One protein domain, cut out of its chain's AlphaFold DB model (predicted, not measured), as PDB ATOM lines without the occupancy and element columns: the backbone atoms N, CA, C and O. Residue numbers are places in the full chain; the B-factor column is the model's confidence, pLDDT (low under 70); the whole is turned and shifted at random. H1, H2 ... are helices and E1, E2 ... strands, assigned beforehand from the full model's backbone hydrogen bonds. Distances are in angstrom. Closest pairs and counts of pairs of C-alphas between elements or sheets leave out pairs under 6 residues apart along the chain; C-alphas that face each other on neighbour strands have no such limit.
ATOM      1  N   LEU A  10       2.730 -28.037  -6.625       85.50
ATOM      2  CA  LEU A  10       4.134 -27.980  -7.015       85.50
ATOM      3  C   LEU A  10       4.347 -28.485  -8.450       85.50
ATOM      4  O   LEU A  10       5.152 -27.915  -9.185       85.50
ATOM      5  N   ALA A  11       3.666 -29.562  -8.853       81.94
ATOM      6  CA  ALA A  11       3.708 -30.040 -10.236       81.94
ATOM      7  C   ALA A  11       3.110 -29.009 -11.201       81.94
ATOM      8  O   ALA A  11       3.669 -28.769 -12.272       81.94
ATOM      9  N   TRP A  12       2.012 -28.372 -10.791       82.69
ATOM     10  CA  TRP A  12       1.371 -27.292 -11.528       82.69
ATOM     11  C   TRP A  12       2.330 -26.118 -11.734       82.69
ATOM     12  O   TRP A  12       2.607 -25.765 -12.877       82.69
ATOM     13  N   ASP A  13       2.903 -25.568 -10.660       86.00
ATOM     14  CA  ASP A  13       3.833 -24.432 -10.723       86.00
ATOM     15  C   ASP A  13       5.018 -24.730 -11.657       86.00
ATOM     16  O   ASP A  13       5.413 -23.911 -12.487       86.00
ATOM     17  N   GLN A  14       5.568 -25.948 -11.584       84.81
ATOM     18  CA  GLN A  14       6.646 -26.376 -12.479       84.81
ATOM     19  C   GLN A  14       6.203 -26.475 -13.942       84.81
ATOM     20  O   GLN A  14       7.009 -26.211 -14.842       84.81
ATOM     21  N   SER A  15       4.963 -26.896 -14.196       82.75
ATOM     22  CA  SER A  15       4.385 -26.918 -15.540       82.75
ATOM     23  C   SER A  15       4.262 -25.498 -16.094       82.75
ATOM     24  O   SER A  15       4.719 -25.245 -17.214       82.75
ATOM     25  N   ASP A  16       3.757 -24.562 -15.289       84.50
ATOM     26  CA  ASP A  16       3.594 -23.154 -15.662       84.50
ATOM     27  C   ASP A  16       4.946 -22.476 -15.935       84.50
ATOM     28  O   ASP A  16       5.120 -21.812 -16.959       84.50
ATOM     29  N   GLU A  17       5.968 -22.720 -15.110       85.69
ATOM     30  CA  GLU A  17       7.320 -22.203 -15.360       85.69
ATOM     31  C   GLU A  17       7.908 -22.707 -16.691       85.69
ATOM     32  O   GLU A  17       8.531 -21.947 -17.453       85.69
ATOM     33  N   ARG A  18       7.722 -23.999 -17.000       83.06
ATOM     34  CA  ARG A  18       8.160 -24.588 -18.280       83.06
ATOM     35  C   ARG A  18       7.389 -23.979 -19.442       83.06
ATOM     36  O   ARG A  18       8.000 -23.633 -20.458       83.06
ATOM     37  N   TRP A  19       6.084 -23.794 -19.272       83.12
ATOM     38  CA  TRP A  19       5.203 -23.169 -20.247       83.12
ATOM     39  C   TRP A  19       5.637 -21.740 -20.582       83.12
ATOM     40  O   TRP A  19       5.909 -21.423 -21.742       83.12
ATOM     41  N   GLU A  20       5.830 -20.886 -19.577       85.44
ATOM     42  CA  GLU A  20       6.285 -19.507 -19.769       85.44
ATOM     43  C   GLU A  20       7.638 -19.421 -20.487       85.44
ATOM     44  O   GLU A  20       7.884 -18.529 -21.313       85.44
ATOM     45  N   LYS A  21       8.545 -20.354 -20.183       83.19
ATOM     46  CA  LYS A  21       9.844 -20.448 -20.852       83.19
ATOM     47  C   LYS A  21       9.692 -20.872 -22.315       83.19
ATOM     48  O   LYS A  21      10.336 -20.266 -23.180       83.19
ATOM     49  N   ALA A  22       8.838 -21.854 -22.603       82.50
ATOM     50  CA  ALA A  22       8.537 -22.298 -23.962       82.50
ATOM     51  C   ALA A  22       7.916 -21.164 -24.797       82.50
ATOM     52  O   ALA A  22       8.364 -20.909 -25.919       82.50
ATOM     53  N   LEU A  23       6.993 -20.385 -24.218       83.06
ATOM     54  CA  LEU A  23       6.345 -19.238 -24.868       83.06
ATOM     55  C   LEU A  23       7.328 -18.171 -25.369       83.06
ATOM     56  O   LEU A  23       7.129 -17.567 -26.429       83.06
ATOM     57  N   LYS A  24       8.417 -17.935 -24.631       84.38
ATOM     58  CA  LYS A  24       9.473 -17.001 -25.056       84.38
ATOM     59  C   LYS A  24      10.238 -17.532 -26.269       84.38
ATOM     60  O   LYS A  24      10.608 -16.753 -27.147       84.38
ATOM     61  N   HIS A  25      10.469 -18.843 -26.332       84.75
ATOM     62  CA  HIS A  25      11.212 -19.474 -27.420       84.75
ATOM     63  C   HIS A  25      10.411 -19.527 -28.725       84.75
ATOM     64  O   HIS A  25      10.941 -19.236 -29.795       84.75
ATOM     65  N   VAL A  26       9.127 -19.855 -28.639       86.31
ATOM     66  CA  VAL A  26       8.256 -20.082 -29.807       86.31
ATOM     67  C   VAL A  26       7.920 -18.779 -30.533       86.31
ATOM     68  O   VAL A  26       7.801 -18.746 -31.752       86.31
ATOM     69  N   ARG A  27       7.882 -17.662 -29.797       87.62
ATOM     70  CA  ARG A  27       7.719 -16.311 -30.357       87.62
ATOM     71  C   ARG A  27       9.028 -15.699 -30.866       87.62
ATOM     72  O   ARG A  27       9.012 -14.609 -31.438       87.62
ATOM     73  N   ALA A  28      10.175 -16.342 -30.639       90.62
ATOM     74  CA  ALA A  28      11.460 -15.775 -31.023       90.62
ATOM     75  C   ALA A  28      11.591 -15.699 -32.554       90.62
ATOM     76  O   ALA A  28      11.356 -16.670 -33.267       90.62
ATOM     77  N   SER A  29      12.073 -14.561 -33.065       91.00
ATOM     78  CA  SER A  29      12.267 -14.343 -34.511       91.00
ATOM     79  C   SER A  29      13.162 -15.404 -35.175       91.00
ATOM     80  O   SER A  29      13.004 -15.705 -36.357       91.00
ATOM     81  N   ALA A  30      14.111 -15.987 -34.436       92.94
ATOM     82  CA  ALA A  30      14.914 -17.102 -34.935       92.94
ATOM     83  C   ALA A  30      14.063 -18.359 -35.190       92.94
ATOM     84  O   ALA A  30      14.204 -18.972 -36.243       92.94
ATOM     85  N   THR A  31      13.161 -18.699 -34.267       92.31
ATOM     86  CA  THR A  31      12.245 -19.844 -34.366       92.31
ATOM     87  C   THR A  31      11.248 -19.651 -35.503       92.31
ATOM     88  O   THR A  31      11.165 -20.497 -36.388       92.31
ATOM     89  N   CYS A  32      10.591 -18.489 -35.567       94.06
ATOM     90  CA  CYS A  32       9.662 -18.158 -36.650       94.06
ATOM     91  C   CYS A  32      10.306 -18.287 -38.040       94.06
ATOM     92  O   CYS A  32       9.706 -18.866 -38.938       94.06
ATOM     93  N   ARG A  33      11.552 -17.815 -38.207       94.62
ATOM     94  CA  ARG A  33      12.283 -17.921 -39.483       94.62
ATOM     95  C   ARG A  33      12.619 -19.359 -39.872       94.62
ATOM     96  O   ARG A  33      12.610 -19.671 -41.058       94.62
ATOM     97  N   LYS A  34      12.913 -20.233 -38.902       95.50
ATOM     98  CA  LYS A  34      13.125 -21.664 -39.178       95.50
ATOM     99  C   LYS A  34      11.850 -22.311 -39.706       95.50
ATOM    100  O   LYS A  34      11.895 -22.990 -40.723       95.50
ATOM    101  N   ILE A  35      10.718 -22.044 -39.060       95.81
ATOM    102  CA  ILE A  35       9.423 -22.625 -39.440       95.81
ATOM    103  C   ILE A  35       8.943 -22.060 -40.784       95.81
ATOM    104  O   ILE A  35       8.413 -22.795 -41.609       95.81
ATOM    105  N   GLU A  36       9.198 -20.781 -41.063       96.25
ATOM    106  CA  GLU A  36       8.962 -20.178 -42.382       96.25
ATOM    107  C   GLU A  36       9.837 -20.806 -43.478       96.25
ATOM    108  O   GLU A  36       9.358 -21.086 -44.582       96.25
ATOM    109  N   GLY A  37      11.107 -21.083 -43.160       96.12
ATOM    110  CA  GLY A  37      12.016 -21.835 -44.021       96.12
ATOM    111  C   GLY A  37      11.506 -23.249 -44.294       96.12
ATOM    112  O   GLY A  37      11.441 -23.652 -45.454       96.12
ATOM    113  N   PHE A  38      11.075 -23.964 -43.254       96.75
ATOM    114  CA  PHE A  38      10.425 -25.269 -43.367       96.75
ATOM    115  C   PHE A  38       9.197 -25.205 -44.281       96.75
ATOM    116  O   PHE A  38       9.161 -25.908 -45.286       96.75
ATOM    117  N   ALA A  39       8.240 -24.312 -44.009       95.94
ATOM    118  CA  ALA A  39       7.030 -24.177 -44.817       95.94
ATOM    119  C   ALA A  39       7.374 -23.893 -46.289       95.94
ATOM    120  O   ALA A  39       6.833 -24.525 -47.195       95.94
ATOM    121  N   SER A  40       8.340 -23.004 -46.540       96.12
ATOM    122  CA  SER A  40       8.765 -22.689 -47.905       96.12
ATOM    123  C   SER A  40       9.368 -23.895 -48.634       96.12
ATOM    124  O   SER A  40       9.091 -24.105 -49.816       96.12
ATOM    125  N   ARG A  41      10.172 -24.713 -47.934       95.94
ATOM    126  CA  ARG A  41      10.741 -25.957 -48.478       95.94
ATOM    127  C   ARG A  41       9.654 -26.991 -48.756       95.94
ATOM    128  O   ARG A  41       9.621 -27.533 -49.857       95.94
ATOM    129  N   THR A  42       8.751 -27.211 -47.804       94.56
ATOM    130  CA  THR A  42       7.683 -28.215 -47.900       94.56
ATOM    131  C   THR A  42       6.728 -27.934 -49.057       94.56
ATOM    132  O   THR A  42       6.337 -28.853 -49.771       94.56
ATOM    133  N   PHE A  43       6.400 -26.662 -49.306       94.25
ATOM    134  CA  PHE A  43       5.529 -26.275 -50.421       94.25
ATOM    135  C   PHE A  43       6.277 -25.924 -51.715       94.25
ATOM    136  O   PHE A  43       5.634 -25.656 -52.733       94.25
ATOM    137  N   GLY A  44       7.614 -25.897 -51.697       95.12
ATOM    138  CA  GLY A  44       8.445 -25.508 -52.841       95.12
ATOM    139  C   GLY A  44       8.212 -24.070 -53.328       95.12
ATOM    140  O   GLY A  44       8.488 -23.762 -54.488       95.12
ATOM    141  N   LYS A  45       7.660 -23.199 -52.476       95.75
ATOM    142  CA  LYS A  45       7.259 -21.824 -52.802       95.75
ATOM    143  C   LYS A  45       7.474 -20.906 -51.601       95.75
ATOM    144  O   LYS A  45       7.422 -21.397 -50.479       95.75
ATOM    145  N   PRO A  46       7.651 -19.588 -51.795       96.50
ATOM    146  CA  PRO A  46       7.739 -18.657 -50.678       96.50
ATOM    147  C   PRO A  46       6.512 -18.749 -49.763       96.50
ATOM    148  O   PRO A  46       5.373 -18.590 -50.213       96.50
ATOM    149  N   ALA A  47       6.752 -19.011 -48.481       96.88
ATOM    150  CA  ALA A  47       5.759 -18.947 -47.420       96.88
ATOM    151  C   ALA A  47       6.035 -17.716 -46.553       96.88
ATOM    152  O   ALA A  47       7.186 -17.435 -46.243       96.88
ATOM    153  N   THR A  48       4.991 -16.987 -46.162       96.19
ATOM    154  CA  THR A  48       5.093 -15.835 -45.258       96.19
ATOM    155  C   THR A  48       4.273 -16.093 -44.008       96.19
ATOM    156  O   THR A  48       3.078 -16.393 -44.108       96.19
ATOM    157  N   LEU A  49       4.910 -15.971 -42.843       95.75
ATOM    158  CA  LEU A  49       4.244 -16.119 -41.551       95.75
ATOM    159  C   LEU A  49       3.205 -15.005 -41.346       95.75
ATOM    160  O   LEU A  49       3.499 -13.822 -41.523       95.75
ATOM    161  N   VAL A  50       2.003 -15.383 -40.924       93.44
ATOM    162  CA  VAL A  50       0.912 -14.475 -40.566       93.44
ATOM    163  C   VAL A  50       0.775 -14.441 -39.044       93.44
ATOM    164  O   VAL A  50       0.727 -15.479 -38.390       93.44
ATOM    165  N   THR A  51       0.721 -13.238 -38.475       89.69
ATOM    166  CA  THR A  51       0.574 -13.005 -37.028       89.69
ATOM    167  C   THR A  51      -0.847 -12.558 -36.668       89.69
ATOM    168  O   THR A  51      -1.473 -11.885 -37.490       89.69
ATOM    169  N   PRO A  52      -1.325 -12.802 -35.432       89.94
ATOM    170  CA  PRO A  52      -0.630 -13.475 -34.327       89.94
ATOM    171  C   PRO A  52      -0.554 -15.002 -34.497       89.94
ATOM    172  O   PRO A  52      -1.315 -15.586 -35.262       89.94
ATOM    173  N   LEU A  53       0.379 -15.631 -33.773       90.38
ATOM    174  CA  LEU A  53       0.423 -17.091 -33.613       90.38
ATOM    175  C   LEU A  53      -0.760 -17.548 -32.754       90.38
ATOM    176  O   LEU A  53      -1.140 -16.827 -31.828       90.38
ATOM    177  N   ILE A  54      -1.276 -18.754 -32.998       88.44
ATOM    178  CA  ILE A  54      -2.208 -19.395 -32.064       88.44
ATOM    179  C   ILE A  54      -1.401 -20.275 -31.124       88.44
ATOM    180  O   ILE A  54      -0.568 -21.073 -31.548       88.44
ATOM    181  N   ILE A  55      -1.634 -20.088 -29.835       85.94
ATOM    182  CA  ILE A  55      -0.924 -20.770 -28.766       85.94
ATOM    183  C   ILE A  55      -2.002 -21.411 -27.898       85.94
ATOM    184  O   ILE A  55      -2.697 -20.701 -27.174       85.94
ATOM    185  N   GLY A  56      -2.170 -22.723 -28.037       82.56
ATOM    186  CA  GLY A  56      -3.019 -23.539 -27.172       82.56
ATOM    187  C   GLY A  56      -2.218 -24.134 -26.013       82.56
ATOM    188  O   GLY A  56      -1.010 -23.932 -25.938       82.56
ATOM    189  N   GLY A  57      -2.873 -24.887 -25.125       79.00
ATOM    190  CA  GLY A  57      -2.199 -25.514 -23.976       79.00
ATOM    191  C   GLY A  57      -1.158 -26.563 -24.385       79.00
ATOM    192  O   GLY A  57      -0.061 -26.606 -23.835       79.00
ATOM    193  N   PHE A  58      -1.464 -27.355 -25.414       83.62
ATOM    194  CA  PHE A  58      -0.622 -28.475 -25.849       83.62
ATOM    195  C   PHE A  58       0.034 -28.277 -27.212       83.62
ATOM    196  O   PHE A  58       0.981 -28.993 -27.538       83.62
ATOM    197  N   ASN A  59      -0.430 -27.302 -28.000       88.38
ATOM    198  CA  ASN A  59       0.007 -27.098 -29.377       88.38
ATOM    199  C   ASN A  59       0.202 -25.617 -29.727       88.38
ATOM    200  O   ASN A  59      -0.505 -24.730 -29.247       88.38
ATOM    201  N   ILE A  60       1.130 -25.356 -30.648       91.19
ATOM    202  CA  ILE A  60       1.402 -24.032 -31.216       91.19
ATOM    203  C   ILE A  60       1.153 -24.092 -32.709       91.19
ATOM    204  O   ILE A  60       1.721 -24.934 -33.402       91.19
ATOM    205  N   VAL A  61       0.343 -23.169 -33.217       93.12
ATOM    206  CA  VAL A  61      -0.033 -23.115 -34.626       93.12
ATOM    207  C   VAL A  61       0.553 -21.865 -35.276       93.12
ATOM    208  O   VAL A  61       0.267 -20.726 -34.892       93.12
ATOM    209  N   TYR A  62       1.369 -22.095 -36.300       95.06
ATOM    210  CA  TYR A  62       1.979 -21.077 -37.146       95.06
ATOM    211  C   TYR A  62       1.203 -20.979 -38.454       95.06
ATOM    212  O   TYR A  62       1.006 -21.974 -39.151       95.06
ATOM    213  N   HIS A  63       0.752 -19.779 -38.799       94.25
ATOM    214  CA  HIS A  63      -0.058 -19.552 -39.989       94.25
ATOM    215  C   HIS A  63       0.813 -19.085 -41.143       94.25
ATOM    216  O   HIS A  63       1.589 -18.147 -40.986       94.25
ATOM    217  N   PHE A  64       0.642 -19.671 -42.320       95.50
ATOM    218  CA  PHE A  64       1.417 -19.311 -43.494       95.50
ATOM    219  C   PHE A  64       0.529 -18.983 -44.683       95.50
ATOM    220  O   PHE A  64      -0.354 -19.747 -45.079       95.50
ATOM    221  N   LYS A  65       0.843 -17.854 -45.321       95.56
ATOM    222  CA  LYS A  65       0.418 -17.566 -46.685       95.56
ATOM    223  C   LYS A  65       1.499 -18.062 -47.634       95.56
ATOM    224  O   LYS A  65       2.600 -17.519 -47.647       95.56
ATOM    225  N   VAL A  66       1.179 -19.074 -48.429       95.25
ATOM    226  CA  VAL A  66       2.093 -19.635 -49.429       95.25
ATOM    227  C   VAL A  66       1.759 -19.060 -50.800       95.25
ATOM    228  O   VAL A  66       0.592 -19.009 -51.196       95.25
ATOM    229  N   GLU A  67       2.773 -18.610 -51.534       94.62
ATOM    230  CA  GLU A  67       2.583 -18.001 -52.848       94.62
ATOM    231  C   GLU A  67       1.848 -18.944 -53.819       94.62
ATOM    232  O   GLU A  67       2.177 -20.118 -53.979       94.62
ATOM    233  N   GLY A  68       0.812 -18.437 -54.487       90.06
ATOM    234  CA  GLY A  68       0.041 -19.208 -55.462       90.06
ATOM    235  C   GLY A  68      -0.802 -20.350 -54.883       90.06
ATOM    236  O   GLY A  68      -1.307 -21.147 -55.671       90.06
ATOM    237  N   LEU A  69      -0.958 -20.460 -53.558       90.19
ATOM    238  CA  LEU A  69      -2.045 -21.231 -52.950       90.19
ATOM    239  C   LEU A  69      -3.237 -20.307 -52.675       90.19
ATOM    240  O   LEU A  69      -3.069 -19.161 -52.257       90.19
ATOM    241  N   SER A  70      -4.449 -20.803 -52.925       84.75
ATOM    242  CA  SER A  70      -5.692 -20.068 -52.656       84.75
ATOM    243  C   SER A  70      -6.050 -20.037 -51.170       84.75
ATOM    244  O   SER A  70      -6.718 -19.111 -50.721       84.75
ATOM    245  N   SER A  71      -5.614 -21.046 -50.417       86.75
ATOM    246  CA  SER A  71      -5.872 -21.192 -48.986       86.75
ATOM    247  C   SER A  71      -4.574 -21.055 -48.199       86.75
ATOM    248  O   SER A  71      -3.505 -21.445 -48.673       86.75
ATOM    249  N   GLN A  72      -4.681 -20.499 -46.993       92.38
ATOM    250  CA  GLN A  72      -3.578 -20.487 -46.040       92.38
ATOM    251  C   GLN A  72      -3.352 -21.892 -45.476       92.38
ATOM    252  O   GLN A  72      -4.207 -22.779 -45.571       92.38
ATOM    253  N   VAL A  73      -2.172 -22.086 -44.905       93.69
ATOM    254  CA  VAL A  73      -1.755 -23.344 -44.299       93.69
ATOM    255  C   VAL A  73      -1.369 -23.092 -42.853       93.69
ATOM    256  O   VAL A  73      -0.768 -22.071 -42.527       93.69
ATOM    257  N   LEU A  74      -1.699 -24.046 -41.996       94.56
ATOM    258  CA  LEU A  74      -1.334 -24.066 -40.596       94.56
ATOM    259  C   LEU A  74      -0.241 -25.114 -40.397       94.56
ATOM    260  O   LEU A  74      -0.394 -26.257 -40.819       94.56
ATOM    261  N   VAL A  75       0.857 -24.727 -39.760       95.12
ATOM    262  CA  VAL A  75       1.897 -25.646 -39.295       95.12
ATOM    263  C   VAL A  75       1.779 -25.715 -37.778       95.12
ATOM    264  O   VAL A  75       2.032 -24.723 -37.093       95.12
ATOM    265  N   ARG A  76       1.338 -26.861 -37.260       93.62
ATOM    266  CA  ARG A  76       1.157 -27.119 -35.830       93.62
ATOM    267  C   ARG A  76       2.355 -27.888 -35.286       93.62
ATOM    268  O   ARG A  76       2.761 -28.884 -35.876       93.62
ATOM    269  N   LEU A  77       2.906 -27.420 -34.172       92.12
ATOM    270  CA  LEU A  77       3.974 -28.079 -33.423       92.12
ATOM    271  C   LEU A  77       3.461 -28.380 -32.009       92.12
ATOM    272  O   LEU A  77       2.801 -27.509 -31.427       92.12
ATOM    273  N   PRO A  78       3.782 -29.544 -31.426       89.00
ATOM    274  CA  PRO A  78       3.481 -29.810 -30.029       89.00
ATOM    275  C   PRO A  78       4.284 -28.873 -29.120       89.00
ATOM    276  O   PRO A  78       5.440 -28.527 -29.388       89.00
ATOM    277  N   CYS A  79       3.681 -28.484 -28.006       82.75
ATOM    278  CA  CYS A  79       4.355 -27.760 -26.943       82.75
ATOM    279  C   CYS A  79       5.331 -28.703 -26.236       82.75
ATOM    280  O   CYS A  79       4.925 -29.667 -25.578       82.75
ATOM    281  N   ALA A  80       6.627 -28.411 -26.364       71.19
ATOM    282  CA  ALA A  80       7.665 -29.127 -25.635       71.19
ATOM    283  C   ALA A  80       7.348 -29.119 -24.129       71.19
ATOM    284  O   ALA A  80       6.952 -28.092 -23.579       71.19
ATOM    285  N   ASP A  81       7.507 -30.276 -23.486       72.25
ATOM    286  CA  ASP A  81       7.284 -30.511 -22.051       72.25
ATOM    287  C   ASP A  81       5.824 -30.434 -21.552       72.25
ATOM    288  O   ASP A  81       5.599 -30.657 -20.360       72.25
ATOM    289  N   GLN A  82       4.839 -30.177 -22.425       76.44
ATOM    290  CA  GLN A  82       3.414 -30.155 -22.051       76.44
ATOM    291  C   GLN A  82       2.651 -31.416 -22.495       76.44
ATOM    292  O   GLN A  82       1.836 -31.971 -21.758       76.44
ATOM    293  N   ALA A  83       2.923 -31.905 -23.704       77.19
ATOM    294  CA  ALA A  83       2.235 -33.072 -24.239       77.19
ATOM    295  C   ALA A  83       2.900 -34.382 -23.783       77.19
ATOM    296  O   ALA A  83       4.088 -34.611 -24.012       77.19
ATOM    297  N   MET A  84       2.112 -35.281 -23.193       85.19
ATOM    298  CA  MET A  84       2.505 -36.675 -23.002       85.19
ATOM    299  C   MET A  84       2.532 -37.389 -24.367       85.19
ATOM    300  O   MET A  84       1.573 -37.276 -25.125       85.19
ATOM    301  N   PHE A  85       3.609 -38.122 -24.671       89.12
ATOM    302  CA  PHE A  85       3.780 -38.898 -25.915       89.12
ATOM    303  C   PHE A  85       3.486 -38.105 -27.212       89.12
ATOM    304  O   PHE A  85       2.603 -38.481 -27.983       89.12
ATOM    305  N   PRO A  86       4.207 -36.998 -27.482       88.25
ATOM    306  CA  PRO A  86       3.884 -36.101 -28.596       88.25
ATOM    307  C   PRO A  86       3.940 -36.785 -29.973       88.25
ATOM    308  O   PRO A  86       3.112 -36.481 -30.829       88.25
ATOM    309  N   GLU A  87       4.877 -37.721 -30.178       88.62
ATOM    310  CA  GLU A  87       5.015 -38.499 -31.422       88.62
ATOM    311  C   GLU A  87       3.815 -39.421 -31.670       88.62
ATOM    312  O   GLU A  87       3.221 -39.375 -32.751       88.62
ATOM    313  N   GLU A  88       3.412 -40.194 -30.654       89.25
ATOM    314  CA  GLU A  88       2.234 -41.068 -30.723       89.25
ATOM    315  C   GLU A  88       0.966 -40.243 -30.996       89.25
ATOM    316  O   GLU A  88       0.214 -40.563 -31.915       89.25
ATOM    317  N   LYS A  89       0.766 -39.132 -30.270       87.31
ATOM    318  CA  LYS A  89      -0.394 -38.243 -30.459       87.31
ATOM    319  C   LYS A  89      -0.473 -37.665 -31.868       87.31
ATOM    320  O   LYS A  89      -1.517 -37.720 -32.505       87.31
ATOM    321  N   THR A  90       0.641 -37.136 -32.370       87.12
ATOM    322  CA  THR A  90       0.676 -36.508 -33.699       87.12
ATOM    323  C   THR A  90       0.363 -37.518 -34.800       87.12
ATOM    324  O   THR A  90      -0.334 -37.187 -35.758       87.12
ATOM    325  N   THR A  91       0.842 -38.755 -34.647       85.00
ATOM    326  CA  THR A  91       0.555 -39.854 -35.579       85.00
ATOM    327  C   THR A  91      -0.911 -40.285 -35.504       85.00
ATOM    328  O   THR A  91      -1.521 -40.597 -36.528       85.00
ATOM    329  N   ALA A  92      -1.504 -40.254 -34.306       84.19
ATOM    330  CA  ALA A  92      -2.869 -40.719 -34.089       84.19
ATOM    331  C   ALA A  92      -3.958 -39.850 -34.727       84.19
ATOM    332  O   ALA A  92      -5.069 -40.318 -34.969       84.19
ATOM    333  N   GLU A  93      -3.641 -38.599 -35.048       82.50
ATOM    334  CA  GLU A  93      -4.582 -37.668 -35.666       82.50
ATOM    335  C   GLU A  93      -4.692 -37.825 -37.194       82.50
ATOM    336  O   GLU A  93      -5.554 -37.202 -37.807       82.50
ATOM    337  N   THR A  94      -3.868 -38.665 -37.834       76.88
ATOM    338  CA  THR A  94      -3.981 -39.068 -39.262       76.88
ATOM    339  C   THR A  94      -3.852 -37.944 -40.313       76.88
ATOM    340  O   THR A  94      -4.042 -38.174 -41.508       76.88
ATOM    341  N   PHE A  95      -3.507 -36.717 -39.909       80.62
ATOM    342  CA  PHE A  95      -3.221 -35.601 -40.823       80.62
ATOM    343  C   PHE A  95      -1.806 -35.684 -41.413       80.62
ATOM    344  O   PHE A  95      -0.988 -36.496 -41.007       80.62
ATOM    345  N   HIS A  96      -1.460 -34.793 -42.349       85.12
ATOM    346  CA  HIS A  96      -0.090 -34.729 -42.858       85.12
ATOM    347  C   HIS A  96       0.887 -34.321 -41.746       85.12
ATOM    348  O   HIS A  96       0.895 -33.166 -41.320       85.12
ATOM    349  N   HIS A  97       1.730 -35.253 -41.308       90.19
ATOM    350  CA  HIS A  97       2.672 -35.058 -40.211       90.19
ATOM    351  C   HIS A  97       4.081 -35.560 -40.557       90.19
ATOM    352  O   HIS A  97       4.298 -36.216 -41.577       90.19
ATOM    353  N   GLY A  98       5.057 -35.238 -39.710       90.31
ATOM    354  CA  GLY A  98       6.430 -35.713 -39.861       90.31
ATOM    355  C   GLY A  98       7.379 -35.144 -38.815       90.31
ATOM    356  O   GLY A  98       6.977 -34.375 -37.944       90.31
ATOM    357  N   ILE A  99       8.650 -35.526 -38.915       92.19
ATOM    358  CA  ILE A  99       9.736 -34.997 -38.086       92.19
ATOM    359  C   ILE A  99      10.730 -34.299 -39.015       92.19
ATOM    360  O   ILE A  99      11.310 -34.933 -39.895       92.19
ATOM    361  N   ASP A 100      10.914 -32.994 -38.826       94.00
ATOM    362  CA  ASP A 100      11.929 -32.191 -39.511       94.00
ATOM    363  C   ASP A 100      13.136 -31.965 -38.589       94.00
ATOM    364  O   ASP A 100      12.992 -31.783 -37.380       94.00
ATOM    365  N   GLU A 101      14.343 -31.966 -39.155       91.94
ATOM    366  CA  GLU A 101      15.592 -31.846 -38.390       91.94
ATOM    367  C   GLU A 101      15.737 -30.496 -37.656       91.94
ATOM    368  O   GLU A 101      16.424 -30.418 -36.637       91.94
ATOM    369  N   GLU A 102      15.121 -29.420 -38.161       91.50
ATOM    370  CA  GLU A 102      15.253 -28.069 -37.607       91.50
ATOM    371  C   GLU A 102      14.119 -27.694 -36.654       91.50
ATOM    372  O   GLU A 102      14.364 -26.953 -35.691       91.50
ATOM    373  N   ILE A 103      12.893 -28.137 -36.955       92.12
ATOM    374  CA  ILE A 103      11.680 -27.745 -36.219       92.12
ATOM    375  C   ILE A 103      11.067 -28.876 -35.385       92.12
ATOM    376  O   ILE A 103      10.197 -28.603 -34.561       92.12
ATOM    377  N   GLY A 104      11.547 -30.111 -35.543       91.50
ATOM    378  CA  GLY A 104      11.049 -31.282 -34.828       91.50
ATOM    379  C   GLY A 104       9.736 -31.814 -35.400       91.50
ATOM    380  O   GLY A 104       9.483 -31.738 -36.604       91.50
ATOM    381  N   LEU A 105       8.918 -32.395 -34.521       92.31
ATOM    382  CA  LEU A 105       7.616 -32.957 -34.866       92.31
ATOM    383  C   LEU A 105       6.656 -31.857 -35.331       92.31
ATOM    384  O   LEU A 105       6.525 -30.820 -34.679       92.31
ATOM    385  N   TYR A 106       5.971 -32.092 -36.446       93.25
ATOM    386  CA  TYR A 106       5.027 -31.141 -37.016       93.25
ATOM    387  C   TYR A 106       3.789 -31.833 -37.579       93.25
ATOM    388  O   TYR A 106       3.813 -33.004 -37.963       93.25
ATOM    389  N   MET A 107       2.733 -31.040 -37.727       92.75
ATOM    390  CA  MET A 107       1.550 -31.358 -38.511       92.75
ATOM    391  C   MET A 107       1.193 -30.181 -39.416       92.75
ATOM    392  O   MET A 107       1.317 -29.019 -39.029       92.75
ATOM    393  N   ILE A 108       0.747 -30.474 -40.631       92.44
ATOM    394  CA  ILE A 108       0.272 -29.490 -41.596       92.44
ATOM    395  C   ILE A 108      -1.232 -29.649 -41.748       92.44
ATOM    396  O   ILE A 108      -1.724 -30.694 -42.172       92.44
ATOM    397  N   ILE A 109      -1.956 -28.579 -41.439       91.31
ATOM    398  CA  ILE A 109      -3.413 -28.540 -41.474       91.31
ATOM    399  C   ILE A 109      -3.842 -27.438 -42.443       91.31
ATOM    400  O   ILE A 109      -3.220 -26.376 -42.548       91.31
ATOM    401  N   LYS A 110      -4.918 -27.687 -43.188       90.44
ATOM    402  CA  LYS A 110      -5.528 -26.672 -44.047       90.44
ATOM    403  C   LYS A 110      -6.193 -25.601 -43.183       90.44
ATOM    404  O   LYS A 110      -6.961 -25.924 -42.284       90.44
ATOM    405  N   ASP A 111      -5.967 -24.332 -43.507       91.44
ATOM    406  CA  ASP A 111      -6.725 -23.255 -42.881       91.44
ATOM    407  C   ASP A 111      -8.175 -23.244 -43.397       91.44
ATOM    408  O   ASP A 111      -8.422 -23.120 -44.602       91.44
TER     409      ASP A 111
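AT A GLANCE: This is residues 10 to 111 of the 379 residues of the protein "APH domain-containing protein" of Gibberella fujikuroi (strain CBS 195.34 / IMI 58289 / NRRL A-6831) (UniProt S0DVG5). A strongly twisted sheet of five strands curls round helix H2, while the short helix H3 packs on the opposite face, over E5. The long helix H1 runs away from this body as an arm along the longest axis, grazing the sheet with residues 23 to 26. The printed part has 102 residues, with three named helices and five named strands in the order H1 H2 E1 E2 E3 H3 E4 E5; the class is mixed, helices and strands. The sheet's order is E1 E2 E3 E5 E4, antiparallel throughout. The whole is compact, with a radius of gyration of the C-alphas of 13.9 A, yet elongated in outline, spanning 49 by 29 by 23 A.

IN THESE COORDINATES: Begin with the sheet at C-alpha 47, (5.759, -18.947, -47.420), where E1 starts; it covers residues 47 to 55, 19.9 A, and bends by 74 degrees at residue 52. E2 is residues 59 to 66, 21.5 A, and E3 residues 73 to 78, 16.5 A. E4 is residues 96 to 100, and E5, residues 104 to 110, runs 19.5 A to C-alpha 110 at (-5.528, -26.672, -44.047). Find C-alpha 10 at (4.134, -27.980, -7.015); from there H1, residues 10 to 26, runs 24.5 A. H2 is residues 29 to 43, 21.0 A, and H3 residues 86 to 92.

HOW THE PARTS SIT: E1, E2 and E3 form a meander, each strand the antiparallel neighbour of the one before; look for N 50 and O 63, 2.8 A apart, and N 62 and O 75, 2.8 A apart, within hydrogen-bond range. E5 is the antiparallel neighbour of E3, with N 76 and O 107 at 2.8 A. E4 and E5 form a hairpin, with N 100 and O 104 at 2.9 A. E1 and E4 are the edge strands. The sheet curls round H2; the closest C-alphas of H2 and E1 are those of Ser 40 and Ala 47, 4.8 A apart. H3, on the opposite face from H2, has a height over the sheet of 8.6 A and lies over E5, only just slantwise to the strands at 31 degrees to E5 on the local plane; its closest C-alphas to E5 are Glu 87 and Leu 105, 7.0 A. E3, H3 and E4 make a split strand-helix-strand unit, two strands running the same way with E5 between them, and its crossover is right-handed. H1 and H2 are close but not clearly touching, the C-alphas of His 25 and Thr 31 being closest at 7.0 A. They run the same way at a steep tilt of 68 degrees, only just short of about perpendicular. In H1, H2 and H3 every O i to N i+4 pair is within hydrogen-bond range.

THE WHOLE: The two C-alphas farthest apart are those of Leu 10 and Gly 68, 49.4 A. The printed part has no cut, and no link is long. Mean pLDDT of the printed part is 89.2, and no printed residue is under 70.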